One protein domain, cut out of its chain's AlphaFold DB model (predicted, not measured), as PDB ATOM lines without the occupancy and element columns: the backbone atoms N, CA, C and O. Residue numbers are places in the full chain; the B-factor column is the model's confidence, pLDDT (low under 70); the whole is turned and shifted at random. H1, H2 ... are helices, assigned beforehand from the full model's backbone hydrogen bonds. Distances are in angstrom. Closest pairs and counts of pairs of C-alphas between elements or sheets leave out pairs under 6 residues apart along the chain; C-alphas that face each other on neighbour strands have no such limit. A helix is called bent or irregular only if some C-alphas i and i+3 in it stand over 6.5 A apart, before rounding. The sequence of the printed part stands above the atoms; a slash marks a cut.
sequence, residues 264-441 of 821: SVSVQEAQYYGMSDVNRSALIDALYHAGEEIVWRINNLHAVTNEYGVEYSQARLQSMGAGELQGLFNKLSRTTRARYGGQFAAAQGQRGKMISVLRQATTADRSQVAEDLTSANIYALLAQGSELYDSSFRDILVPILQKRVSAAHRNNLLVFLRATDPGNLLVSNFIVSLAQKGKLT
ATOM      1  N   SER A 264     236.251 166.775 204.867       92.38
ATOM      2  CA  SER A 264     235.973 167.464 206.134       92.38
ATOM      3  C   SER A 264     236.049 168.986 205.970       92.38
ATOM      4  O   SER A 264     236.784 169.478 205.118       92.38
ATOM      5  N   VAL A 265     235.382 169.747 206.847       92.00
ATOM      6  CA  VAL A 265     235.413 171.229 206.832       92.00
ATOM      7  C   VAL A 265     236.836 171.776 206.796       92.00
ATOM      8  O   VAL A 265     237.129 172.680 206.026       92.00
ATOM      9  N   SER A 266     237.744 171.212 207.597       91.56
ATOM     10  CA  SER A 266     239.147 171.636 207.631       91.56
ATOM     11  C   SER A 266     239.852 171.474 206.282       91.56
ATOM     12  O   SER A 266     240.636 172.335 205.887       91.56
ATOM     13  N   VAL A 267     239.564 170.386 205.564       95.00
ATOM     14  CA  VAL A 267     240.114 170.135 204.231       95.00
ATOM     15  C   VAL A 267     239.418 171.018 203.202       95.00
ATOM     16  O   VAL A 267     240.105 171.594 202.369       95.00
ATOM     17  N   GLN A 268     238.097 171.195 203.285       95.81
ATOM     18  CA  GLN A 268     237.361 172.135 202.435       95.81
ATOM     19  C   GLN A 268     237.930 173.553 202.550       95.81
ATOM     20  O   GLN A 268     238.226 174.163 201.532       95.81
ATOM     21  N   GLU A 269     238.171 174.053 203.765       94.31
ATOM     22  CA  GLU A 269     238.793 175.364 204.003       94.31
ATOM     23  C   GLU A 269     240.163 175.464 203.321       94.31
ATOM     24  O   GLU A 269     240.418 176.402 202.569       94.31
ATOM     25  N   ALA A 270     241.038 174.474 203.521       93.56
ATOM     26  CA  ALA A 270     242.359 174.465 202.894       93.56
ATOM     27  C   ALA A 270     242.277 174.420 201.358       93.56
ATOM     28  O   ALA A 270     243.002 175.145 200.675       93.56
ATOM     29  N   GLN A 271     241.378 173.598 200.811       95.06
ATOM     30  CA  GLN A 271     241.161 173.491 199.370       95.06
ATOM     31  C   GLN A 271     240.588 174.785 198.799       95.06
ATOM     32  O   GLN A 271     241.057 175.231 197.759       95.06
ATOM     33  N   TYR A 272     239.641 175.421 199.492       95.62
ATOM     34  CA  TYR A 272     239.021 176.676 199.075       95.62
ATOM     35  C   TYR A 272     240.074 177.747 198.776       95.62
ATOM     36  O   TYR A 272     240.094 178.318 197.688       95.62
ATOM     37  N   TYR A 273     241.004 177.980 199.708       93.50
ATOM     38  CA  TYR A 273     242.053 178.990 199.530       93.50
ATOM     39  C   TYR A 273     243.185 178.557 198.582       93.50
ATOM     40  O   TYR A 273     243.988 179.400 198.187       93.50
ATOM     41  N   GLY A 274     243.241 177.277 198.196       92.19
ATOM     42  CA  GLY A 274     244.137 176.759 197.157       92.19
ATOM     43  C   GLY A 274     243.558 176.810 195.736       92.19
ATOM     44  O   GLY A 274     244.273 176.518 194.778       92.19
ATOM     45  N   MET A 275     242.276 177.156 195.576       93.44
ATOM     46  CA  MET A 275     241.615 177.267 194.272       93.44
ATOM     47  C   MET A 275     241.972 178.568 193.543       93.44
ATOM     48  O   MET A 275     242.357 179.567 194.146       93.44
ATOM     49  N   SER A 276     241.766 178.575 192.221       94.31
ATOM     50  CA  SER A 276     241.815 179.805 191.427       94.31
ATOM     51  C   SER A 276     240.701 180.780 191.820       94.31
ATOM     52  O   SER A 276     239.634 180.372 192.288       94.31
ATOM     53  N   ASP A 277     240.913 182.071 191.557       94.38
ATOM     54  CA  ASP A 277     239.931 183.129 191.838       94.38
ATOM     55  C   ASP A 277     238.580 182.861 191.175       94.38
ATOM     56  O   ASP A 277     237.540 182.983 191.816       94.38
ATOM     57  N   VAL A 278     238.600 182.391 189.925       91.50
ATOM     58  CA  VAL A 278     237.391 182.032 189.171       91.50
ATOM     59  C   VAL A 278     236.588 180.942 189.886       91.50
ATOM     60  O   VAL A 278     235.368 181.051 190.001       91.50
ATOM     61  N   ASN A 279     237.259 179.906 190.401       91.31
ATOM     62  CA  ASN A 279     236.594 178.811 191.106       91.31
ATOM     63  C   ASN A 279     236.075 179.247 192.480       91.31
ATOM     64  O   ASN A 279     234.974 178.849 192.857       91.31
ATOM     65  N   ARG A 280     236.819 180.097 193.198       94.25
ATOM     66  CA  ARG A 280     236.367 180.686 194.469       94.25
ATOM     67  C   ARG A 280     235.114 181.532 194.280       94.25
ATOM     68  O   ARG A 280     234.113 181.288 194.947       94.25
ATOM     69  N   SER A 281     235.124 182.452 193.316       92.44
ATOM     70  CA  SER A 281     233.955 183.275 192.988       92.44
ATOM     71  C   SER A 281     232.758 182.433 192.547       92.44
ATOM     72  O   SER A 281     231.643 182.676 192.996       92.44
ATOM     73  N   ALA A 282     232.977 181.406 191.718       90.31
ATOM     74  CA  ALA A 282     231.917 180.489 191.302       90.31
ATOM     75  C   ALA A 282     231.304 179.716 192.478       90.31
ATOM     76  O   ALA A 282     230.091 179.506 192.504       90.31
ATOM     77  N   LEU A 283     232.130 179.283 193.432       93.56
ATOM     78  CA  LEU A 283     231.657 178.572 194.608       93.56
ATOM     79  C   LEU A 283     230.928 179.512 195.572       93.56
ATOM     80  O   LEU A 283     229.819 179.179 195.968       93.56
ATOM     81  N   ILE A 284     231.472 180.687 195.902       94.75
ATOM     82  CA  ILE A 284     230.792 181.666 196.774       94.75
ATOM     83  C   ILE A 284     229.422 182.062 196.236       94.75
ATOM     84  O   ILE A 284     228.467 182.102 197.009       94.75
ATOM     85  N   ASP A 285     229.311 182.302 194.929       91.25
ATOM     86  CA  ASP A 285     228.031 182.581 194.276       91.25
ATOM     87  C   ASP A 285     227.027 181.444 194.532       91.25
ATOM     88  O   ASP A 285     225.897 181.681 194.960       91.25
ATOM     89  N   ALA A 286     227.451 180.187 194.376       91.19
ATOM     90  CA  ALA A 286     226.604 179.039 194.685       91.19
ATOM     91  C   ALA A 286     226.260 178.921 196.180       91.19
ATOM     92  O   ALA A 286     225.116 178.612 196.504       91.19
ATOM     93  N   LEU A 287     227.210 179.184 197.086       94.38
ATOM     94  CA  LEU A 287     226.985 179.140 198.537       94.38
ATOM     95  C   LEU A 287     225.985 180.208 198.994       94.38
ATOM     96  O   LEU A 287     225.174 179.946 199.879       94.38
ATOM     97  N   TYR A 288     226.025 181.394 198.386       91.00
ATOM     98  CA  TYR A 288     225.061 182.457 198.645       91.00
ATOM     99  C   TYR A 288     223.644 182.024 198.246       91.00
ATOM    100  O   TYR A 288     222.740 182.076 199.077       91.00
ATOM    101  N   HIS A 289     223.459 181.476 197.043       85.38
ATOM    102  CA  HIS A 289     222.145 181.002 196.584       85.38
ATOM    103  C   HIS A 289     221.648 179.757 197.333       85.38
ATOM    104  O   HIS A 289     220.448 179.577 197.510       85.38
ATOM    105  N   ALA A 290     222.556 178.902 197.803       88.00
ATOM    106  CA  ALA A 290     222.213 177.774 198.667       88.00
ATOM    107  C   ALA A 290     221.821 178.214 200.094       88.00
ATOM    108  O   ALA A 290     221.327 177.395 200.873       88.00
ATOM    109  N   GLY A 291     222.060 179.483 200.445       86.62
ATOM    110  CA  GLY A 291     221.998 179.998 201.807       86.62
ATOM    111  C   GLY A 291     220.626 179.903 202.467       86.62
ATOM    112  O   GLY A 291     220.586 179.663 203.667       86.62
ATOM    113  N   GLU A 292     219.527 180.008 201.717       82.00
ATOM    114  CA  GLU A 292     218.156 180.058 202.255       82.00
ATOM    115  C   GLU A 292     217.840 178.899 203.216       82.00
ATOM    116  O   GLU A 292     217.480 179.120 204.369       82.00
ATOM    117  N   GLU A 293     218.057 177.654 202.789       83.50
ATOM    118  CA  GLU A 293     217.800 176.459 203.607       83.50
ATOM    119  C   GLU A 293     218.718 176.392 204.841       83.50
ATOM    120  O   GLU A 293     218.325 175.903 205.902       83.50
ATOM    121  N   ILE A 294     219.955 176.883 204.720       89.19
ATOM    122  CA  ILE A 294     220.919 176.892 205.826       89.19
ATOM    123  C   ILE A 294     220.546 177.982 206.837       89.19
ATOM    124  O   ILE A 294     220.562 177.729 208.043       89.19
ATOM    125  N   VAL A 295     220.154 179.169 206.362       85.94
ATOM    126  CA  VAL A 295     219.573 180.241 207.179       85.94
ATOM    127  C   VAL A 295     218.343 179.717 207.910       85.94
ATOM    128  O   VAL A 295     218.268 179.847 209.132       85.94
ATOM    129  N   TRP A 296     217.419 179.074 207.194       83.19
ATOM    130  CA  TRP A 296     216.205 178.487 207.756       83.19
ATOM    131  C   TRP A 296     216.536 177.457 208.839       83.19
ATOM    132  O   TRP A 296     216.015 177.546 209.949       83.19
ATOM    133  N   ARG A 297     217.491 176.550 208.592       86.81
ATOM    134  CA  ARG A 297     217.957 175.579 209.595       86.81
ATOM    135  C   ARG A 297     218.519 176.263 210.843       86.81
ATOM    136  O   ARG A 297     218.121 175.922 211.954       86.81
ATOM    137  N   ILE A 298     219.435 177.221 210.687       88.81
ATOM    138  CA  ILE A 298     220.072 177.916 211.822       88.81
ATOM    139  C   ILE A 298     219.049 178.748 212.603       88.81
ATOM    140  O   ILE A 298     219.093 178.782 213.836       88.81
ATOM    141  N   ASN A 299     218.125 179.412 211.909       83.81
ATOM    142  CA  ASN A 299     217.047 180.155 212.544       83.81
ATOM    143  C   ASN A 299     216.129 179.203 213.306       83.81
ATOM    144  O   ASN A 299     215.897 179.431 214.483       83.81
ATOM    145  N   ASN A 300     215.693 178.091 212.719       84.31
ATOM    146  CA  ASN A 300     214.775 177.143 213.359       84.31
ATOM    147  C   ASN A 300     215.333 176.460 214.601       84.31
ATOM    148  O   ASN A 300     214.555 176.047 215.453       84.31
ATOM    149  N   LEU A 301     216.656 176.384 214.737       89.62
ATOM    150  CA  LEU A 301     217.326 175.865 215.931       89.62
ATOM    151  C   LEU A 301     217.403 176.892 217.081       89.62
ATOM    152  O   LEU A 301     218.008 176.615 218.116       89.62
ATOM    153  N   HIS A 302     216.787 178.074 216.942       82.56
ATOM    154  CA  HIS A 302     216.576 178.995 218.067       82.56
ATOM    155  C   HIS A 302     215.660 178.406 219.154       82.56
ATOM    156  O   HIS A 302     215.798 178.771 220.321       82.56
ATOM    157  N   ALA A 303     214.762 177.491 218.773       84.81
ATOM    158  CA  ALA A 303     213.813 176.806 219.641       84.81
ATOM    159  C   ALA A 303     213.509 175.395 219.104       84.81
ATOM    160  O   ALA A 303     214.015 174.988 218.062       84.81
ATOM    161  N   VAL A 304     212.689 174.618 219.817       88.81
ATOM    162  CA  VAL A 304     212.248 173.301 219.325       88.81
ATOM    163  C   VAL A 304     211.089 173.511 218.356       88.81
ATOM    164  O   VAL A 304     209.999 173.893 218.778       88.81
ATOM    165  N   THR A 305     211.317 173.242 217.076       84.50
ATOM    166  CA  THR A 305     210.381 173.563 215.990       84.50
ATOM    167  C   THR A 305     209.856 172.316 215.269       84.50
ATOM    168  O   THR A 305     210.412 171.213 215.370       84.50
ATOM    169  N   ASN A 306     208.738 172.465 214.558       80.56
ATOM    170  CA  ASN A 306     208.222 171.451 213.641       80.56
ATOM    171  C   ASN A 306     208.988 171.465 212.299       80.56
ATOM    172  O   ASN A 306     209.990 172.154 212.140       80.56
ATOM    173  N   GLU A 307     208.549 170.671 211.321       73.62
ATOM    174  CA  GLU A 307     209.191 170.616 209.994       73.62
ATOM    175  C   GLU A 307     209.022 171.882 209.138       73.62
ATOM    176  O   GLU A 307     209.703 172.010 208.129       73.62
ATOM    177  N   TYR A 308     208.164 172.811 209.557       68.69
ATOM    178  CA  TYR A 308     207.924 174.097 208.903       68.69
ATOM    179  C   TYR A 308     208.594 175.262 209.651       68.69
ATOM    180  O   TYR A 308     208.464 176.406 209.241       68.69
ATOM    181  N   GLY A 309     209.334 174.992 210.736       70.50
ATOM    182  CA  GLY A 309     209.979 176.027 211.550       70.50
ATOM    183  C   GLY A 309     209.087 176.644 212.630       70.50
ATOM    184  O   GLY A 309     209.540 177.518 213.363       70.50
ATOM    185  N   VAL A 310     207.856 176.154 212.802       69.69
ATOM    186  CA  VAL A 310     206.941 176.629 213.850       69.69
ATOM    187  C   VAL A 310     207.384 176.098 215.209       69.69
ATOM    188  O   VAL A 310     207.527 174.884 215.385       69.69
ATOM    189  N   GLU A 311     207.573 176.993 216.177       79.56
ATOM    190  CA  GLU A 311     207.949 176.629 217.544       79.56
ATOM    191  C   GLU A 311     206.855 175.797 218.229       79.56
ATOM    192  O   GLU A 311     205.664 176.115 218.198       79.56
ATOM    193  N   TYR A 312     207.264 174.714 218.887       82.06
ATOM    194  CA  TYR A 312     206.376 173.975 219.767       82.06
ATOM    195  C   TYR A 312     206.304 174.634 221.140       82.06
ATOM    196  O   TYR A 312     207.269 174.619 221.911       82.06
ATOM    197  N   SER A 313     205.102 175.091 221.490       76.62
ATOM    198  CA  SER A 313     204.807 175.592 222.827       76.62
ATOM    199  C   SER A 313     205.141 174.569 223.913       76.62
ATOM    200  O   SER A 313     205.104 173.348 223.706       76.62
ATOM    201  N   GLN A 314     205.398 175.056 225.128       82.56
ATOM    202  CA  GLN A 314     205.641 174.181 226.276       82.56
ATOM    203  C   GLN A 314     204.486 173.187 226.483       82.56
ATOM    204  O   GLN A 314     204.733 172.010 226.733       82.56
ATOM    205  N   ALA A 315     203.235 173.634 226.349       78.00
ATOM    206  CA  ALA A 315     202.067 172.763 226.479       78.00
ATOM    207  C   ALA A 315     202.050 171.675 225.396       78.00
ATOM    208  O   ALA A 315     201.782 170.508 225.691       78.00
ATOM    209  N   ARG A 316     202.408 172.027 224.153       86.00
ATOM    210  CA  ARG A 316     202.474 171.070 223.047       86.00
ATOM    211  C   ARG A 316     203.570 170.031 223.267       86.00
ATOM    212  O   ARG A 316     203.278 168.843 223.157       86.00
ATOM    213  N   LEU A 317     204.772 170.442 223.671       90.19
ATOM    214  CA  LEU A 317     205.858 169.513 224.017       90.19
ATOM    215  C   LEU A 317     205.469 168.576 225.170       90.19
ATOM    216  O   LEU A 317     205.783 167.390 225.135       90.19
ATOM    217  N   GLN A 318     204.741 169.075 226.175       88.38
ATOM    218  CA  GLN A 318     204.252 168.250 227.288       88.38
ATOM    219  C   GLN A 318     203.158 167.254 226.871       88.38
ATOM    220  O   GLN A 318     203.031 166.197 227.491       88.38
ATOM    221  N   SER A 319     202.389 167.561 225.822       88.62
ATOM    222  CA  SER A 319     201.381 166.646 225.269       88.62
ATOM    223  C   SER A 319     201.976 165.517 224.417       88.62
ATOM    224  O   SER A 319     201.313 164.505 224.213       88.62
ATOM    225  N   MET A 320     203.218 165.668 223.943       92.69
ATOM    226  CA  MET A 320     203.863 164.698 223.058       92.69
ATOM    227  C   MET A 320     204.256 163.398 223.776       92.69
ATOM    228  O   MET A 320     204.715 163.373 224.929       92.69
ATOM    229  N   GLY A 321     204.117 162.288 223.057       90.56
ATOM    230  CA  GLY A 321     204.650 160.985 223.442       90.56
ATOM    231  C   GLY A 321     206.181 160.937 223.387       90.56
ATOM    232  O   GLY A 321     206.831 161.730 222.708       90.56
ATOM    233  N   ALA A 322     206.785 159.959 224.070       90.00
ATOM    234  CA  ALA A 322     208.243 159.776 224.057       90.00
ATOM    235  C   ALA A 322     208.796 159.525 222.639       90.00
ATOM    236  O   ALA A 322     209.873 160.014 222.309       90.00
ATOM    237  N   GLY A 323     208.039 158.816 221.790       92.12
ATOM    238  CA  GLY A 323     208.393 158.591 220.386       92.12
ATOM    239  C   GLY A 323     208.406 159.875 219.550       92.12
ATOM    240  O   GLY A 323     209.307 160.058 218.738       92.12
ATOM    241  N   GLU A 324     207.473 160.800 219.793       93.31
ATOM    242  CA  GLU A 324     207.451 162.107 219.120       93.31
ATOM    243  C   GLU A 324     208.656 162.959 219.537       93.31
ATOM    244  O   GLU A 324     209.362 163.490 218.680       93.31
ATOM    245  N   LEU A 325     208.963 163.017 220.840       94.88
ATOM    246  CA  LEU A 325     210.145 163.728 221.347       94.88
ATOM    247  C   LEU A 325     211.454 163.123 220.816       94.88
ATOM    248  O   LEU A 325     212.371 163.860 220.458       94.88
ATOM    249  N   GLN A 326     211.538 161.792 220.720       94.38
ATOM    250  CA  GLN A 326     212.664 161.106 220.082       94.38
ATOM    251  C   GLN A 326     212.758 161.452 218.594       94.38
ATOM    252  O   GLN A 326     213.858 161.651 218.081       94.38
ATOM    253  N   GLY A 327     211.621 161.561 217.904       93.00
ATOM    254  CA  GLY A 327     211.549 162.021 216.521       93.00
ATOM    255  C   GLY A 327     212.152 163.413 216.345       93.00
ATOM    256  O   GLY A 327     212.970 163.604 215.450       93.00
ATOM    257  N   LEU A 328     211.829 164.359 217.234       93.94
ATOM    258  CA  LEU A 328     212.422 165.703 217.231       93.94
ATOM    259  C   LEU A 328     213.926 165.667 217.521       93.94
ATOM    260  O   LEU A 328     214.700 166.282 216.794       93.94
ATOM    261  N   PHE A 329     214.360 164.891 218.517       94.75
ATOM    262  CA  PHE A 329     215.785 164.721 218.818       94.75
ATOM    263  C   PHE A 329     216.563 164.130 217.633       94.75
ATOM    264  O   PHE A 329     217.693 164.528 217.355       94.75
ATOM    265  N   ASN A 330     215.951 163.203 216.893       91.75
ATOM    266  CA  ASN A 330     216.563 162.555 215.735       91.75
ATOM    267  C   ASN A 330     216.784 163.498 214.542       91.75
ATOM    268  O   ASN A 330     217.587 163.154 213.674       91.75
ATOM    269  N   LYS A 331     216.127 164.668 214.509       88.88
ATOM    270  CA  LYS A 331     216.338 165.706 213.485       88.88
ATOM    271  C   LYS A 331     217.635 166.500 213.685       88.88
ATOM    272  O   LYS A 331     218.098 167.130 212.738       88.88
ATOM    273  N   LEU A 332     218.219 166.480 214.888       91.44
ATOM    274  CA  LEU A 332     219.451 167.213 215.192       91.44
ATOM    275  C   LEU A 332     220.663 166.615 214.458       91.44
ATOM    276  O   LEU A 332     220.670 165.429 214.088       91.44
ATOM    277  N   SER A 333     221.717 167.419 214.277       88.38
ATOM    278  CA  SER A 333     222.955 166.962 213.633       88.38
ATOM    279  C   SER A 333     223.525 165.715 214.314       88.38
ATOM    280  O   SER A 333     223.323 165.446 215.505       88.38
ATOM    281  N   ARG A 334     224.272 164.914 213.547       86.62
ATOM    282  CA  ARG A 334     224.888 163.681 214.057       86.62
ATOM    283  C   ARG A 334     225.784 163.955 215.270       86.62
ATOM    284  O   ARG A 334     225.740 163.184 216.227       86.62
ATOM    285  N   THR A 335     226.550 165.043 215.241       89.88
ATOM    286  CA  THR A 335     227.470 165.438 216.315       89.88
ATOM    287  C   THR A 335     226.713 165.778 217.597       89.88
ATOM    288  O   THR A 335     227.027 165.244 218.663       89.88
ATOM    289  N   THR A 336     225.644 166.570 217.503       94.31
ATOM    290  CA  THR A 336     224.799 166.896 218.661       94.31
ATOM    291  C   THR A 336     224.106 165.662 219.219       94.31
ATOM    292  O   THR A 336     224.111 165.445 220.432       94.31
ATOM    293  N   ARG A 337     223.561 164.795 218.358       94.69
ATOM    294  CA  ARG A 337     222.933 163.544 218.807       94.69
ATOM    295  C   ARG A 337     223.919 162.632 219.521       94.69
ATOM    296  O   ARG A 337     223.561 162.053 220.541       94.69
ATOM    297  N   ALA A 338     225.157 162.537 219.040       93.88
ATOM    298  CA  ALA A 338     226.203 161.779 219.720       93.88
ATOM    299  C   ALA A 338     226.525 162.370 221.104       93.88
ATOM    300  O   ALA A 338     226.646 161.628 222.075       93.88
ATOM    301  N   ARG A 339     226.596 163.704 221.214       96.19
ATOM    302  CA  ARG A 339     226.910 164.409 222.466       96.19
ATOM    303  C   ARG A 339     225.802 164.309 223.519       96.19
ATOM    304  O   ARG A 339     226.099 164.116 224.694       96.19
ATOM    305  N   TYR A 340     224.539 164.446 223.117       96.81
ATOM    306  CA  TYR A 340     223.395 164.511 224.039       96.81
ATOM    307  C   TYR A 340     222.602 163.200 224.139       96.81
ATOM    308  O   TYR A 340     221.760 163.063 225.026       96.81
ATOM    309  N   GLY A 341     222.870 162.216 223.275       94.81
ATOM    310  CA  GLY A 341     222.079 160.988 223.164       94.81
ATOM    311  C   GLY A 341     222.024 160.173 224.453       94.81
ATOM    312  O   GLY A 341     220.950 159.711 224.828       94.81
ATOM    313  N   GLY A 342     223.141 160.067 225.183       94.56
ATOM    314  CA  GLY A 342     223.173 159.376 226.477       94.56
ATOM    315  C   GLY A 342     222.285 160.044 227.534       94.56
ATOM    316  O   GLY A 342     221.535 159.364 228.229       94.56
ATOM    317  N   GLN A 343     222.304 161.380 227.610       95.81
ATOM    318  CA  GLN A 343     221.458 162.146 228.534       95.81
ATOM    319  C   GLN A 343     219.980 162.067 228.140       95.81
ATOM    320  O   GLN A 343     219.111 161.937 229.000       95.81
ATOM    321  N   PHE A 344     219.694 162.115 226.836       95.25
ATOM    322  CA  PHE A 344     218.336 162.015 226.315       95.25
ATOM    323  C   PHE A 344     217.738 160.626 226.576       95.25
ATOM    324  O   PHE A 344     216.605 160.522 227.043       95.25
ATOM    325  N   ALA A 345     218.523 159.565 226.362       92.88
ATOM    326  CA  ALA A 345     218.135 158.192 226.671       92.88
ATOM    327  C   ALA A 345     217.913 157.983 228.178       92.88
ATOM    328  O   ALA A 345     216.899 157.413 228.571       92.88
ATOM    329  N   ALA A 346     218.795 158.510 229.034       92.25
ATOM    330  CA  ALA A 346     218.645 158.431 230.491       92.25
ATOM    331  C   ALA A 346     217.411 159.187 231.025       92.25
ATOM    332  O   ALA A 346     216.922 158.890 232.114       92.25
ATOM    333  N   ALA A 347     216.895 160.160 230.270       91.19
ATOM    334  CA  ALA A 347     215.680 160.894 230.609       91.19
ATOM    335  C   ALA A 347     214.385 160.186 230.161       91.19
ATOM    336  O   ALA A 347     213.299 160.697 230.452       91.19
ATOM    337  N   GLN A 348     214.461 159.037 229.473       86.00
ATOM    338  CA  GLN A 348     213.272 158.298 229.038       86.00
ATOM    339  C   GLN A 348     212.339 157.983 230.219       86.00
ATOM    340  O   GLN A 348     212.768 157.591 231.300       86.00
ATOM    341  N   GLY A 349     211.040 158.216 230.022       80.56
ATOM    342  CA  GLY A 349     210.020 158.104 231.073       80.56
ATOM    343  C   GLY A 349     209.854 159.357 231.945       80.56
ATOM    344  O   GLY A 349     208.838 159.487 232.623       80.56
ATOM    345  N   GLN A 350     210.773 160.330 231.884       89.94
ATOM    346  CA  GLN A 350     210.688 161.605 232.609       89.94
ATOM    347  C   GLN A 350     210.513 162.771 231.627       89.94
ATOM    348  O   GLN A 350     211.460 163.492 231.307       89.94
ATOM    349  N   ARG A 351     209.276 162.984 231.160       89.00
ATOM    350  CA  ARG A 351     208.953 163.917 230.061       89.00
ATOM    351  C   ARG A 351     209.542 165.324 230.239       89.00
ATOM    352  O   ARG A 351     210.156 165.846 229.314       89.00
ATOM    353  N   GLY A 352     209.430 165.915 231.431       89.31
ATOM    354  CA  GLY A 352     210.005 167.236 231.713       89.31
ATOM    355  C   GLY A 352     211.528 167.297 231.525       89.31
ATOM    356  O   GLY A 352     212.038 168.273 230.975       89.31
ATOM    357  N   LYS A 353     212.254 166.234 231.902       93.06
ATOM    358  CA  LYS A 353     213.705 166.139 231.678       93.06
ATOM    359  C   LYS A 353     214.037 165.897 230.209       93.06
ATOM    360  O   LYS A 353     214.957 166.538 229.712       93.06
ATOM    361  N   MET A 354     213.271 165.063 229.498       95.25
ATOM    362  CA  MET A 354     213.455 164.865 228.051       95.25
ATOM    363  C   MET A 354     213.334 166.187 227.287       95.25
ATOM    364  O   MET A 354     214.184 166.494 226.458       95.25
ATOM    365  N   ILE A 355     212.315 166.994 227.599       94.88
ATOM    366  CA  ILE A 355     212.105 168.310 226.977       94.88
ATOM    367  C   ILE A 355     213.266 169.260 227.295       94.88
ATOM    368  O   ILE A 355     213.735 169.971 226.409       94.88
ATOM    369  N   SER A 356     213.762 169.256 228.537       95.00
ATOM    370  CA  SER A 356     214.920 170.069 228.931       95.00
ATOM    371  C   SER A 356     216.181 169.695 228.140       95.00
ATOM    372  O   SER A 356     216.810 170.568 227.541       95.00
ATOM    373  N   VAL A 357     216.505 168.398 228.055       96.31
ATOM    374  CA  VAL A 357     217.655 167.911 227.272       96.31
ATOM    375  C   VAL A 357     217.470 168.210 225.784       96.31
ATOM    376  O   VAL A 357     218.417 168.644 225.139       96.31
ATOM    377  N   LEU A 358     216.258 168.050 225.238       96.50
ATOM    378  CA  LEU A 358     215.957 168.392 223.846       96.50
ATOM    379  C   LEU A 358     216.223 169.871 223.556       96.50
ATOM    380  O   LEU A 358     216.850 170.181 222.548       96.50
ATOM    381  N   ARG A 359     215.791 170.782 224.435       94.56
ATOM    382  CA  ARG A 359     216.047 172.223 224.287       94.56
ATOM    383  C   ARG A 359     217.538 172.535 224.322       94.56
ATOM    384  O   ARG A 359     218.027 173.214 223.426       94.56
ATOM    385  N   GLN A 360     218.268 171.980 225.290       95.25
ATOM    386  CA  GLN A 360     219.723 172.152 225.380       95.25
ATOM    387  C   GLN A 360     220.439 171.628 224.132       95.25
ATOM    388  O   GLN A 360     221.297 172.314 223.581       95.25
ATOM    389  N   ALA A 361     220.058 170.437 223.667       96.25
ATOM    390  CA  ALA A 361     220.600 169.841 222.457       96.25
ATOM    391  C   ALA A 361     220.272 170.693 221.223       96.25
ATOM    392  O   ALA A 361     221.151 170.919 220.409       96.25
ATOM    393  N   THR A 362     219.055 171.229 221.114       94.38
ATOM    394  CA  THR A 362     218.635 172.096 219.998       94.38
ATOM    395  C   THR A 362     219.451 173.389 219.952       94.38
ATOM    396  O   THR A 362     219.994 173.741 218.908       94.38
ATOM    397  N   THR A 363     219.628 174.056 221.097       89.62
ATOM    398  CA  THR A 363     220.484 175.248 221.196       89.62
ATOM    399  C   THR A 363     221.939 174.938 220.843       89.62
ATOM    400  O   THR A 363     222.572 175.715 220.134       89.62
ATOM    401  N   ALA A 364     222.471 173.800 221.300       93.56
ATOM    402  CA  ALA A 364     223.821 173.368 220.946       93.56
ATOM    403  C   ALA A 364     223.948 173.023 219.453       93.56
ATOM    404  O   ALA A 364     224.970 173.335 218.842       93.56
ATOM    405  N   ASP A 365     222.907 172.435 218.857       94.25
ATOM    406  CA  ASP A 365     222.881 172.086 217.438       94.25
ATOM    407  C   ASP A 365     222.977 173.319 216.552       94.25
ATOM    408  O   ASP A 365     223.637 173.280 215.521       94.25
ATOM    409  N   ARG A 366     222.379 174.437 216.974       91.75
ATOM    410  CA  ARG A 366     222.483 175.712 216.261       91.75
ATOM    411  C   ARG A 366     223.937 176.140 216.059       91.75
ATOM    412  O   ARG A 366     224.319 176.502 214.948       91.75
ATOM    413  N   SER A 367     224.743 176.074 217.119       92.94
ATOM    414  CA  SER A 367     226.180 176.357 217.040       92.94
ATOM    415  C   SER A 367     226.916 175.290 216.241       92.94
ATOM    416  O   SER A 367     227.764 175.634 215.425       92.94
ATOM    417  N   GLN A 368     226.568 174.013 216.425       92.75
ATOM    418  CA  GLN A 368     227.210 172.907 215.712       92.75
ATOM    419  C   GLN A 368     227.022 173.009 214.195       92.75
ATOM    420  O   GLN A 368     227.990 172.872 213.457       92.75
ATOM    421  N   VAL A 369     225.809 173.313 213.726       92.00
ATOM    422  CA  VAL A 369     225.522 173.524 212.299       92.00
ATOM    423  C   VAL A 369     226.393 174.649 211.744       92.00
ATOM    424  O   VAL A 369     226.957 174.499 210.669       92.00
ATOM    425  N   ALA A 370     226.562 175.750 212.480       92.88
ATOM    426  CA  ALA A 370     227.438 176.840 212.061       92.88
ATOM    427  C   ALA A 370     228.933 176.464 212.093       92.88
ATOM    428  O   ALA A 370     229.686 176.869 211.208       92.88
ATOM    429  N   GLU A 371     229.378 175.675 213.073       92.06
ATOM    430  CA  GLU A 371     230.747 175.141 213.129       92.06
ATOM    431  C   GLU A 371     231.041 174.170 211.979       92.06
ATOM    432  O   GLU A 371     232.175 174.114 211.498       92.06
ATOM    433  N   ASP A 372     230.020 173.472 211.491       90.44
ATOM    434  CA  ASP A 372     230.107 172.536 210.376       90.44
ATOM    435  C   ASP A 372     230.152 173.244 209.002       90.44
ATOM    436  O   ASP A 372     230.444 172.616 207.984       90.44
ATOM    437  N   LEU A 373     229.942 174.558 208.927       94.50
ATOM    438  CA  LEU A 373     230.110 175.328 207.688       94.50
ATOM    439  C   LEU A 373     231.567 175.747 207.472       94.50
ATOM    440  O   LEU A 373     232.330 175.838 208.428       94.50
ATOM    441  N   THR A 374     231.963 176.056 206.232       95.88
ATOM    442  CA  THR A 374     233.243 176.731 205.916       95.88
ATOM    443  C   THR A 374     233.164 178.245 206.165       95.88
ATOM    444  O   THR A 374     232.079 178.812 206.296       95.88
ATOM    445  N   SER A 375     234.304 178.934 206.197       97.00
ATOM    446  CA  SER A 375     234.375 180.391 206.348       97.00
ATOM    447  C   SER A 375     233.718 181.094 205.164       97.00
ATOM    448  O   SER A 375     233.016 182.080 205.367       97.00
ATOM    449  N   ALA A 376     233.870 180.546 203.952       96.69
ATOM    450  CA  ALA A 376     233.190 181.030 202.752       96.69
ATOM    451  C   ALA A 376     231.661 180.878 202.855       96.69
ATOM    452  O   ALA A 376     230.933 181.808 202.515       96.69
ATOM    453  N   ASN A 377     231.164 179.758 203.399       96.31
ATOM    454  CA  ASN A 377     229.737 179.590 203.697       96.31
ATOM    455  C   ASN A 377     229.255 180.629 204.710       96.31
ATOM    456  O   ASN A 377     228.287 181.328 204.438       96.31
ATOM    457  N   ILE A 378     229.918 180.752 205.865       97.38
ATOM    458  CA  ILE A 378     229.496 181.698 206.910       97.38
ATOM    459  C   ILE A 378     229.517 183.134 206.376       97.38
ATOM    460  O   ILE A 378     228.587 183.894 206.632       97.38
ATOM    461  N   TYR A 379     230.533 183.496 205.596       97.38
ATOM    462  CA  TYR A 379     230.607 184.778 204.902       97.38
ATOM    463  C   TYR A 379     229.407 185.005 203.968       97.38
ATOM    464  O   TYR A 379     228.758 186.048 204.058       97.38
ATOM    465  N   ALA A 380     229.055 184.014 203.143       95.75
ATOM    466  CA  ALA A 380     227.904 184.089 202.246       95.75
ATOM    467  C   ALA A 380     226.561 184.208 202.995       95.75
ATOM    468  O   ALA A 380     225.676 184.936 202.545       95.75
ATOM    469  N   LEU A 381     226.418 183.554 204.155       93.88
ATOM    470  CA  LEU A 381     225.240 183.694 205.020       93.88
ATOM    471  C   LEU A 381     225.186 185.067 205.699       93.88
ATOM    472  O   LEU A 381     224.132 185.693 205.749       93.88
ATOM    473  N   LEU A 382     226.313 185.569 206.208       93.38
ATOM    474  CA  LEU A 382     226.384 186.889 206.842       93.38
ATOM    475  C   LEU A 382     226.172 188.028 205.834       93.38
ATOM    476  O   LEU A 382     225.710 189.095 206.224       93.38
ATOM    477  N   ALA A 383     226.435 187.811 204.543       89.88
ATOM    478  CA  ALA A 383     226.027 188.727 203.477       89.88
ATOM    479  C   ALA A 383     224.494 188.777 203.267       89.88
ATOM    480  O   ALA A 383     223.986 189.702 202.634       89.88
ATOM    481  N   GLN A 384     223.743 187.817 203.815       82.25
ATOM    482  CA  GLN A 384     222.275 187.758 203.820       82.25
ATOM    483  C   GLN A 384     221.707 188.174 205.186       82.25
ATOM    484  O   GLN A 384     220.731 187.602 205.666       82.25
ATOM    485  N   GLY A 385     222.323 189.157 205.852       75.38
ATOM    486  CA  GLY A 385     222.037 189.478 207.255       75.38
ATOM    487  C   GLY A 385     220.573 189.792 207.598       75.38
ATOM    488  O   GLY A 385     220.199 189.655 208.763       75.38
ATOM    489  N   SER A 386     219.743 190.177 206.620       69.12
ATOM    490  CA  SER A 386     218.294 190.378 206.789       69.12
ATOM    491  C   SER A 386     217.522 189.086 207.057       69.12
ATOM    492  O   SER A 386     216.544 189.114 207.802       69.12
ATOM    493  N   GLU A 387     217.974 187.966 206.491       73.56
ATOM    494  CA  GLU A 387     217.293 186.670 206.583       73.56
ATOM    495  C   GLU A 387     217.633 185.937 207.889       73.56
ATOM    496  O   GLU A 387     216.900 185.063 208.349       73.56
ATOM    497  N   LEU A 388     218.736 186.316 208.536       77.69
ATOM    498  CA  LEU A 388     219.174 185.749 209.806       77.69
ATOM    499  C   LEU A 388     218.520 186.458 210.995       77.69
ATOM    500  O   LEU A 388     218.500 187.690 211.087       77.69
ATOM    501  N   TYR A 389     218.085 185.671 211.982       75.56
ATOM    502  CA  TYR A 389     217.744 186.211 213.297       75.56
ATOM    503  C   TYR A 389     218.933 186.955 213.897       75.56
ATOM    504  O   TYR A 389     220.077 186.523 213.738       75.56
ATOM    505  N   ASP A 390     218.667 188.007 214.676       73.06
ATOM    506  CA  ASP A 390     219.736 188.760 215.342       73.06
ATOM    507  C   ASP A 390     220.624 187.839 216.182       73.06
ATOM    508  O   ASP A 390     221.841 187.952 216.104       73.06
ATOM    509  N   SER A 391     220.048 186.860 216.889       78.50
ATOM    510  CA  SER A 391     220.837 185.874 217.637       78.50
ATOM    511  C   SER A 391     221.609 184.897 216.738       78.50
ATOM    512  O   SER A 391     222.741 184.548 217.061       78.50
ATOM    513  N   SER A 392     221.070 184.497 215.574       87.00
ATOM    514  CA  SER A 392     221.797 183.648 214.604       87.00
ATOM    515  C   SER A 392     223.017 184.396 214.071       87.00
ATOM    516  O   SER A 392     224.111 183.848 213.964       87.00
ATOM    517  N   PHE A 393     222.828 185.672 213.748       88.69
ATOM    518  CA  PHE A 393     223.857 186.522 213.176       88.69
ATOM    519  C   PHE A 393     224.915 186.896 214.221       88.69
ATOM    520  O   PHE A 393     226.099 186.611 214.054       88.69
ATOM    521  N   ARG A 394     224.483 187.548 215.307       86.31
ATOM    522  CA  ARG A 394     225.346 188.244 216.273       86.31
ATOM    523  C   ARG A 394     226.021 187.307 217.260       86.31
ATOM    524  O   ARG A 394     227.147 187.612 217.661       86.31
ATOM    525  N   ASP A 395     225.340 186.228 217.638       86.50
ATOM    526  CA  ASP A 395     225.749 185.375 218.757       86.50
ATOM    527  C   ASP A 395     226.271 184.010 218.291       86.50
ATOM    528  O   ASP A 395     227.001 183.360 219.034       86.50
ATOM    529  N   ILE A 396     225.956 183.595 217.054       93.56
ATOM    530  CA  ILE A 396     226.406 182.317 216.483       93.56
ATOM    531  C   ILE A 396     227.408 182.533 215.342       93.56
ATOM    532  O   ILE A 396     228.588 182.211 215.484       93.56
ATOM    533  N   LEU A 397     226.975 183.102 214.215       95.62
ATOM    534  CA  LEU A 397     227.794 183.155 212.999       95.62
ATOM    535  C   LEU A 397     228.979 184.125 213.103       95.62
ATOM    536  O   LEU A 397     230.099 183.757 212.743       95.62
ATOM    537  N   VAL A 398     228.764 185.343 213.616       95.88
ATOM    538  CA  VAL A 398     229.837 186.344 213.763       95.88
ATOM    539  C   VAL A 398     230.980 185.839 214.657       95.88
ATOM    540  O   VAL A 398     232.122 185.890 214.196       95.88
ATOM    541  N   PRO A 399     230.736 185.313 215.877       95.69
ATOM    542  CA  PRO A 399     231.816 184.803 216.725       95.69
ATOM    543  C   PRO A 399     232.612 183.658 216.085       95.69
ATOM    544  O   PRO A 399     233.841 183.629 216.188       95.69
ATOM    545  N   ILE A 400     231.938 182.734 215.388       95.81
ATOM    546  CA  ILE A 400     232.605 181.614 214.709       95.81
ATOM    547  C   ILE A 400     233.492 182.133 213.575       95.81
ATOM    548  O   ILE A 400     234.662 181.747 213.495       95.81
ATOM    549  N   LEU A 401     232.985 183.039 212.731       97.31
ATOM    550  CA  LEU A 401     233.786 183.614 211.652       97.31
ATOM    551  C   LEU A 401     234.966 184.419 212.200       97.31
ATOM    552  O   LEU A 401     236.085 184.249 211.728       97.31
ATOM    553  N   GLN A 402     234.750 185.243 213.226       96.06
ATOM    554  CA  GLN A 402     235.807 186.040 213.850       96.06
ATOM    555  C   GLN A 402     236.939 185.154 214.383       96.06
ATOM    556  O   GLN A 402     238.113 185.426 214.126       96.06
ATOM    557  N   LYS A 403     236.605 184.044 215.054       95.31
ATOM    558  CA  LYS A 403     237.591 183.059 215.518       95.31
ATOM    559  C   LYS A 403     238.427 182.502 214.361       95.31
ATOM    560  O   LYS A 403     239.642 182.357 214.499       95.31
ATOM    561  N   ARG A 404     237.805 182.217 213.215       94.44
ATOM    562  CA  ARG A 404     238.494 181.683 212.025       94.44
ATOM    563  C   ARG A 404     239.340 182.730 211.311       94.44
ATOM    564  O   ARG A 404     240.470 182.432 210.941       94.44
ATOM    565  N   VAL A 405     238.846 183.959 211.180       95.00
ATOM    566  CA  VAL A 405     239.606 185.092 210.625       95.00
ATOM    567  C   VAL A 405     240.822 185.405 211.498       95.00
ATOM    568  O   VAL A 405     241.914 185.628 210.979       95.00
ATOM    569  N   SER A 406     240.675 185.344 212.821       93.31
ATOM    570  CA  SER A 406     241.797 185.473 213.753       93.31
ATOM    571  C   SER A 406     242.852 184.385 213.520       93.31
ATOM    572  O   SER A 406     244.026 184.699 213.313       93.31
ATOM    573  N   ALA A 407     242.429 183.119 213.448       92.62
ATOM    574  CA  ALA A 407     243.332 181.982 213.289       92.62
ATOM    575  C   ALA A 407     244.034 181.924 211.917       92.62
ATOM    576  O   ALA A 407     245.233 181.659 211.858       92.62
ATOM    577  N   ALA A 408     243.308 182.159 210.822       92.38
ATOM    578  CA  ALA A 408     243.816 181.960 209.461       92.38
ATOM    579  C   ALA A 408     244.345 183.242 208.799       92.38
ATOM    580  O   ALA A 408     245.232 183.177 207.954       92.38
ATOM    581  N   HIS A 409     243.834 184.410 209.200       92.94
ATOM    582  CA  HIS A 409     244.095 185.695 208.535       92.94
ATOM    583  C   HIS A 409     244.638 186.761 209.494       92.94
ATOM    584  O   HIS A 409     244.639 187.943 209.165       92.94
ATOM    585  N   ARG A 410     245.105 186.359 210.688       90.75
ATOM    586  CA  ARG A 410     245.696 187.243 211.717       90.75
ATOM    587  C   ARG A 410     244.796 188.424 212.083       90.75
ATOM    588  O   ARG A 410     245.275 189.534 212.292       90.75
ATOM    589  N   ASN A 411     243.488 188.177 212.125       89.19
ATOM    590  CA  ASN A 411     242.471 189.193 212.387       89.19
ATOM    591  C   ASN A 411     242.458 190.346 211.357       89.19
ATOM    592  O   ASN A 411     241.983 191.437 211.655       89.19
ATOM    593  N   ASN A 412     242.977 190.121 210.142       92.19
ATOM    594  CA  ASN A 412     242.994 191.113 209.074       92.19
ATOM    595  C   ASN A 412     241.823 190.890 208.107       92.19
ATOM    596  O   ASN A 412     241.832 189.973 207.279       92.19
ATOM    597  N   LEU A 413     240.818 191.763 208.201       94.00
ATOM    598  CA  LEU A 413     239.620 191.692 207.369       94.00
ATOM    599  C   LEU A 413     239.929 191.853 205.873       94.00
ATOM    600  O   LEU A 413     239.356 191.137 205.060       94.00
ATOM    601  N   LEU A 414     240.849 192.741 205.487       94.00
ATOM    602  CA  LEU A 414     241.189 192.952 204.075       94.00
ATOM    603  C   LEU A 414     241.792 191.692 203.440       94.00
ATOM    604  O   LEU A 414     241.433 191.331 202.317       94.00
ATOM    605  N   VAL A 415     242.697 191.022 204.159       95.19
ATOM    606  CA  VAL A 415     243.302 189.754 203.720       95.19
ATOM    607  C   VAL A 415     242.227 188.681 203.588       95.19
ATOM    608  O   VAL A 415     242.154 188.023 202.552       95.19
ATOM    609  N   PHE A 416     241.344 188.566 204.584       96.62
ATOM    610  CA  PHE A 416     240.226 187.628 204.542       96.62
ATOM    611  C   PHE A 416     239.306 187.870 203.338       96.62
ATOM    612  O   PHE A 416     239.009 186.921 202.616       96.62
ATOM    613  N   LEU A 417     238.883 189.114 203.087       95.75
ATOM    614  CA  LEU A 417     237.972 189.443 201.986       95.75
ATOM    615  C   LEU A 417     238.593 189.118 200.627       95.75
ATOM    616  O   LEU A 417     237.958 188.451 199.821       95.75
ATOM    617  N   ARG A 418     239.857 189.498 200.394       93.88
ATOM    618  CA  ARG A 418     240.555 189.197 199.130       93.88
ATOM    619  C   ARG A 418     240.788 187.703 198.919       93.88
ATOM    620  O   ARG A 418     240.754 187.235 197.787       93.88
ATOM    621  N   ALA A 419     241.049 186.961 199.993       94.94
ATOM    622  CA  ALA A 419     241.245 185.518 199.922       94.94
ATOM    623  C   ALA A 419     239.920 184.754 199.771       94.94
ATOM    624  O   ALA A 419     239.893 183.680 199.168       94.94
ATOM    625  N   THR A 420     238.837 185.281 200.338       96.31
ATOM    626  CA  THR A 420     237.534 184.616 200.364       96.31
ATOM    627  C   THR A 420     236.747 184.949 199.111       96.31
ATOM    628  O   THR A 420     236.410 184.039 198.366       96.31
ATOM    629  N   ASP A 421     236.538 186.231 198.822       95.62
ATOM    630  CA  ASP A 421     235.744 186.740 197.704       95.62
ATOM    631  C   ASP A 421     236.597 187.617 196.766       95.62
ATOM    632  O   ASP A 421     236.474 188.846 196.755       95.62
ATOM    633  N   PRO A 422     237.488 187.007 195.962       93.00
ATOM    634  CA  PRO A 422     238.363 187.752 195.053       93.00
ATOM    635  C   PRO A 422     237.589 188.496 193.953       93.00
ATOM    636  O   PRO A 422     238.083 189.482 193.413       93.00
ATOM    637  N   GLY A 423     236.372 188.041 193.637       90.75
ATOM    638  CA  GLY A 423     235.477 188.672 192.666       90.75
ATOM    639  C   GLY A 423     234.670 189.845 193.225       90.75
ATOM    640  O   GLY A 423     233.958 190.489 192.459       90.75
ATOM    641  N   ASN A 424     234.781 190.127 194.529       91.25
ATOM    642  CA  ASN A 424     234.071 191.209 195.211       91.25
ATOM    643  C   ASN A 424     232.538 191.137 195.041       91.25
ATOM    644  O   ASN A 424     231.864 192.158 194.889       91.25
ATOM    645  N   LEU A 425     231.991 189.920 195.031       89.19
ATOM    646  CA  LEU A 425     230.573 189.649 194.798       89.19
ATOM    647  C   LEU A 425     229.698 190.056 195.991       89.19
ATOM    648  O   LEU A 425     228.612 190.600 195.807       89.19
ATOM    649  N   LEU A 426     230.158 189.794 197.216       90.81
ATOM    650  CA  LEU A 426     229.361 189.896 198.440       90.81
ATOM    651  C   LEU A 426     229.930 190.891 199.459       90.81
ATOM    652  O   LEU A 426     229.308 191.099 200.501       90.81
ATOM    653  N   VAL A 427     231.082 191.517 199.195       91.94
ATOM    654  CA  VAL A 427     231.778 192.366 200.181       91.94
ATOM    655  C   VAL A 427     230.897 193.500 200.677       91.94
ATOM    656  O   VAL A 427     230.778 193.663 201.890       91.94
ATOM    657  N   SER A 428     230.240 194.244 199.779       87.44
ATOM    658  CA  SER A 428     229.315 195.305 200.192       87.44
ATOM    659  C   SER A 428     228.230 194.739 201.111       87.44
ATOM    660  O   SER A 428     228.118 195.169 202.255       87.44
ATOM    661  N   ASN A 429     227.527 193.689 200.679       85.06
ATOM    662  CA  ASN A 429     226.449 193.056 201.445       85.06
ATOM    663  C   ASN A 429     226.899 192.569 202.830       85.06
ATOM    664  O   ASN A 429     226.181 192.749 203.815       85.06
ATOM    665  N   PHE A 430     228.091 191.981 202.924       91.00
ATOM    666  CA  PHE A 430     228.676 191.527 204.180       91.00
ATOM    667  C   PHE A 430     228.985 192.696 205.125       91.00
ATOM    668  O   PHE A 430     228.561 192.682 206.280       91.00
ATOM    669  N   ILE A 431     229.667 193.739 204.638       89.00
ATOM    670  CA  ILE A 431     230.013 194.923 205.442       89.00
ATOM    671  C   ILE A 431     228.759 195.675 205.900       89.00
ATOM    672  O   ILE A 431     228.637 196.029 207.073       89.00
ATOM    673  N   VAL A 432     227.807 195.861 204.990       80.44
ATOM    674  CA  VAL A 432     226.486 196.456 205.229       80.44
ATOM    675  C   VAL A 432     225.745 195.680 206.319       80.44
ATOM    676  O   VAL A 432     225.292 196.277 207.294       80.44
ATOM    677  N   SER A 433     225.690 194.350 206.219       83.38
ATOM    678  CA  SER A 433     225.026 193.498 207.215       83.38
ATOM    679  C   SER A 433     225.701 193.577 208.589       83.38
ATOM    680  O   SER A 433     225.024 193.665 209.615       83.38
ATOM    681  N   LEU A 434     227.038 193.608 208.637       86.38
ATOM    682  CA  LEU A 434     227.780 193.802 209.884       86.38
ATOM    683  C   LEU A 434     227.514 195.177 210.512       86.38
ATOM    684  O   LEU A 434     227.364 195.260 211.733       86.38
ATOM    685  N   ALA A 435     227.452 196.241 209.710       79.69
ATOM    686  CA  ALA A 435     227.134 197.592 210.176       79.69
ATOM    687  C   ALA A 435     225.723 197.652 210.771       79.69
ATOM    688  O   ALA A 435     225.566 198.062 211.920       79.69
ATOM    689  N   GLN A 436     224.727 197.146 210.038       74.44
ATOM    690  CA  GLN A 436     223.329 197.088 210.482       74.44
ATOM    691  C   GLN A 436     223.165 196.330 211.796       74.44
ATOM    692  O   GLN A 436     222.463 196.777 212.694       74.44
ATOM    693  N   LYS A 437     223.826 195.179 211.940       77.38
ATOM    694  CA  LYS A 437     223.688 194.322 213.129       77.38
ATOM    695  C   LYS A 437     224.628 194.739 214.269       77.38
ATOM    696  O   LYS A 437     224.770 194.005 215.254       77.38
ATOM    697  N   GLY A 438     225.305 195.887 214.152       77.50
ATOM    698  CA  GLY A 438     226.219 196.411 215.172       77.50
ATOM    699  C   GLY A 438     227.389 195.469 215.469       77.50
ATOM    700  O   GLY A 438     227.765 195.287 216.627       77.50
ATOM    701  N   LYS A 439     227.906 194.796 214.437       87.00
ATOM    702  CA  LYS A 439     229.040 193.858 214.501       87.00
ATOM    703  C   LYS A 439     230.199 194.257 213.588       87.00
ATOM    704  O   LYS A 439     231.171 193.518 213.496       87.00
ATOM    705  N   LEU A 440     230.137 195.433 212.962       85.50
ATOM    706  CA  LEU A 440     231.209 195.938 212.104       85.50
ATOM    707  C   LEU A 440     232.549 196.023 212.843       85.50
ATOM    708  O   LEU A 440     233.552 195.515 212.352       85.50
ATOM    709  N   THR A 441     232.544 196.560 214.063       86.06
ATOM    710  CA  THR A 441     233.736 196.700 214.918       86.06
ATOM    711  C   THR A 441     234.358 195.369 215.344       86.06
ATOM    712  O   THR A 441     235.499 195.356 215.788       86.06
TER     713      THR A 441
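AT A GLANCE: This is residues 264 to 441 of the 821 residues of an uncharacterized protein of Candidatus Electronema sp. GS (UniProt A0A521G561). Two helical lobes lie end to end: a narrower one in which H4, H5 and H6 pack on the long helix H7, and a broader one in which H1, H2, H9, H10 and H11 surround the short helix H8. The lobes join where H3 and the last turns of H7 meet, and the long link after H3 leads into the narrow lobe at H4. The printed part has 178 residues with eleven named helices, H1 to H11 in chain order, and no named strand; its class is all helix, with helix packing part aligned and part crossed. It is compact by its radius of gyration of the C-alphas, 18.2 A, yet elongated in outline, spanning 55 by 32 by 26 A.

HOW THE PARTS SIT: The hub is H7, residues 351 to 371, which touches five helices. H6, residues 334 to 346, forms a helical hairpin with it, at a shallow tilt of 13 degrees; their closest C-alphas, of Thr 336 and Asp 365, are 5.7 A apart. H5, residues 322 to 330, touches H7 the same way at 10 degrees, a shallow tilt, closest at Phe 329 and Leu 358, C-alphas 6.2 A apart. H4, residues 314 to 319, touches residues 351 to 355 of H7 alone, closest at Gln 318 and Arg 351, C-alphas 7.0 A apart. Residues 366 to 370 of H7 touch H3, residues 291 to 300, closest at Ile 298 and Arg 366, C-alphas 5.5 A apart. H9, residues 390 to 409, touches H7 at a steep tilt of 43 degrees, with C-alphas of Ser 367 and Ile 396 closest at 6.0 A, and forms a helical hairpin with H8, residues 375 to 382, closest at Ser 375 and Leu 401, C-alphas 6.2 A apart. H8 also touches H2, residues 277 to 289, with C-alphas of Tyr 288 and Ala 380 closest at 4.9 A, and H11, residues 427 to 436, with those of Leu 382 and Phe 430 closest at 5.8 A. H10, residues 413 to 420, touches H9 about perpendicular, at 86 degrees, closest at His 409 and Phe 416, C-alphas 5.9 A apart. H1, residues 265 to 274, touches no helix but is near H2, H8 and H10. Every O i to N i+4 pair is within hydrogen-bond range in H1, H2, H3, H4, H5, H8, H10 and H11; the figures are 7 of 9 in H6, 16 of 17 in H7 and 12 of 16 in H9.

IN THESE COORDINATES: H7 is 29.8 A from first to last C-alpha, from (208.953, 163.917, 230.061) to (230.747, 175.141, 213.129). H9 is 25.5 A long, has a kink of 29 degrees near residue 398 and is only just irregular, C-alphas 394 and 397 being 6.53 A apart; H6, 18.3 A, is irregular, with C-alphas 339 and 342 7.4 A apart. H1 begins at C-alpha 265, (235.413, 171.229, 206.832).

THE WHOLE: The C-alphas farthest apart, of Val 278 and Gly 349, are 55.5 A apart. The printed part has no cut; the link of 13 residues from H3 to H4 is long. Mean pLDDT of the printed part is 89.8, with residues 308, 310 and 386 under 70.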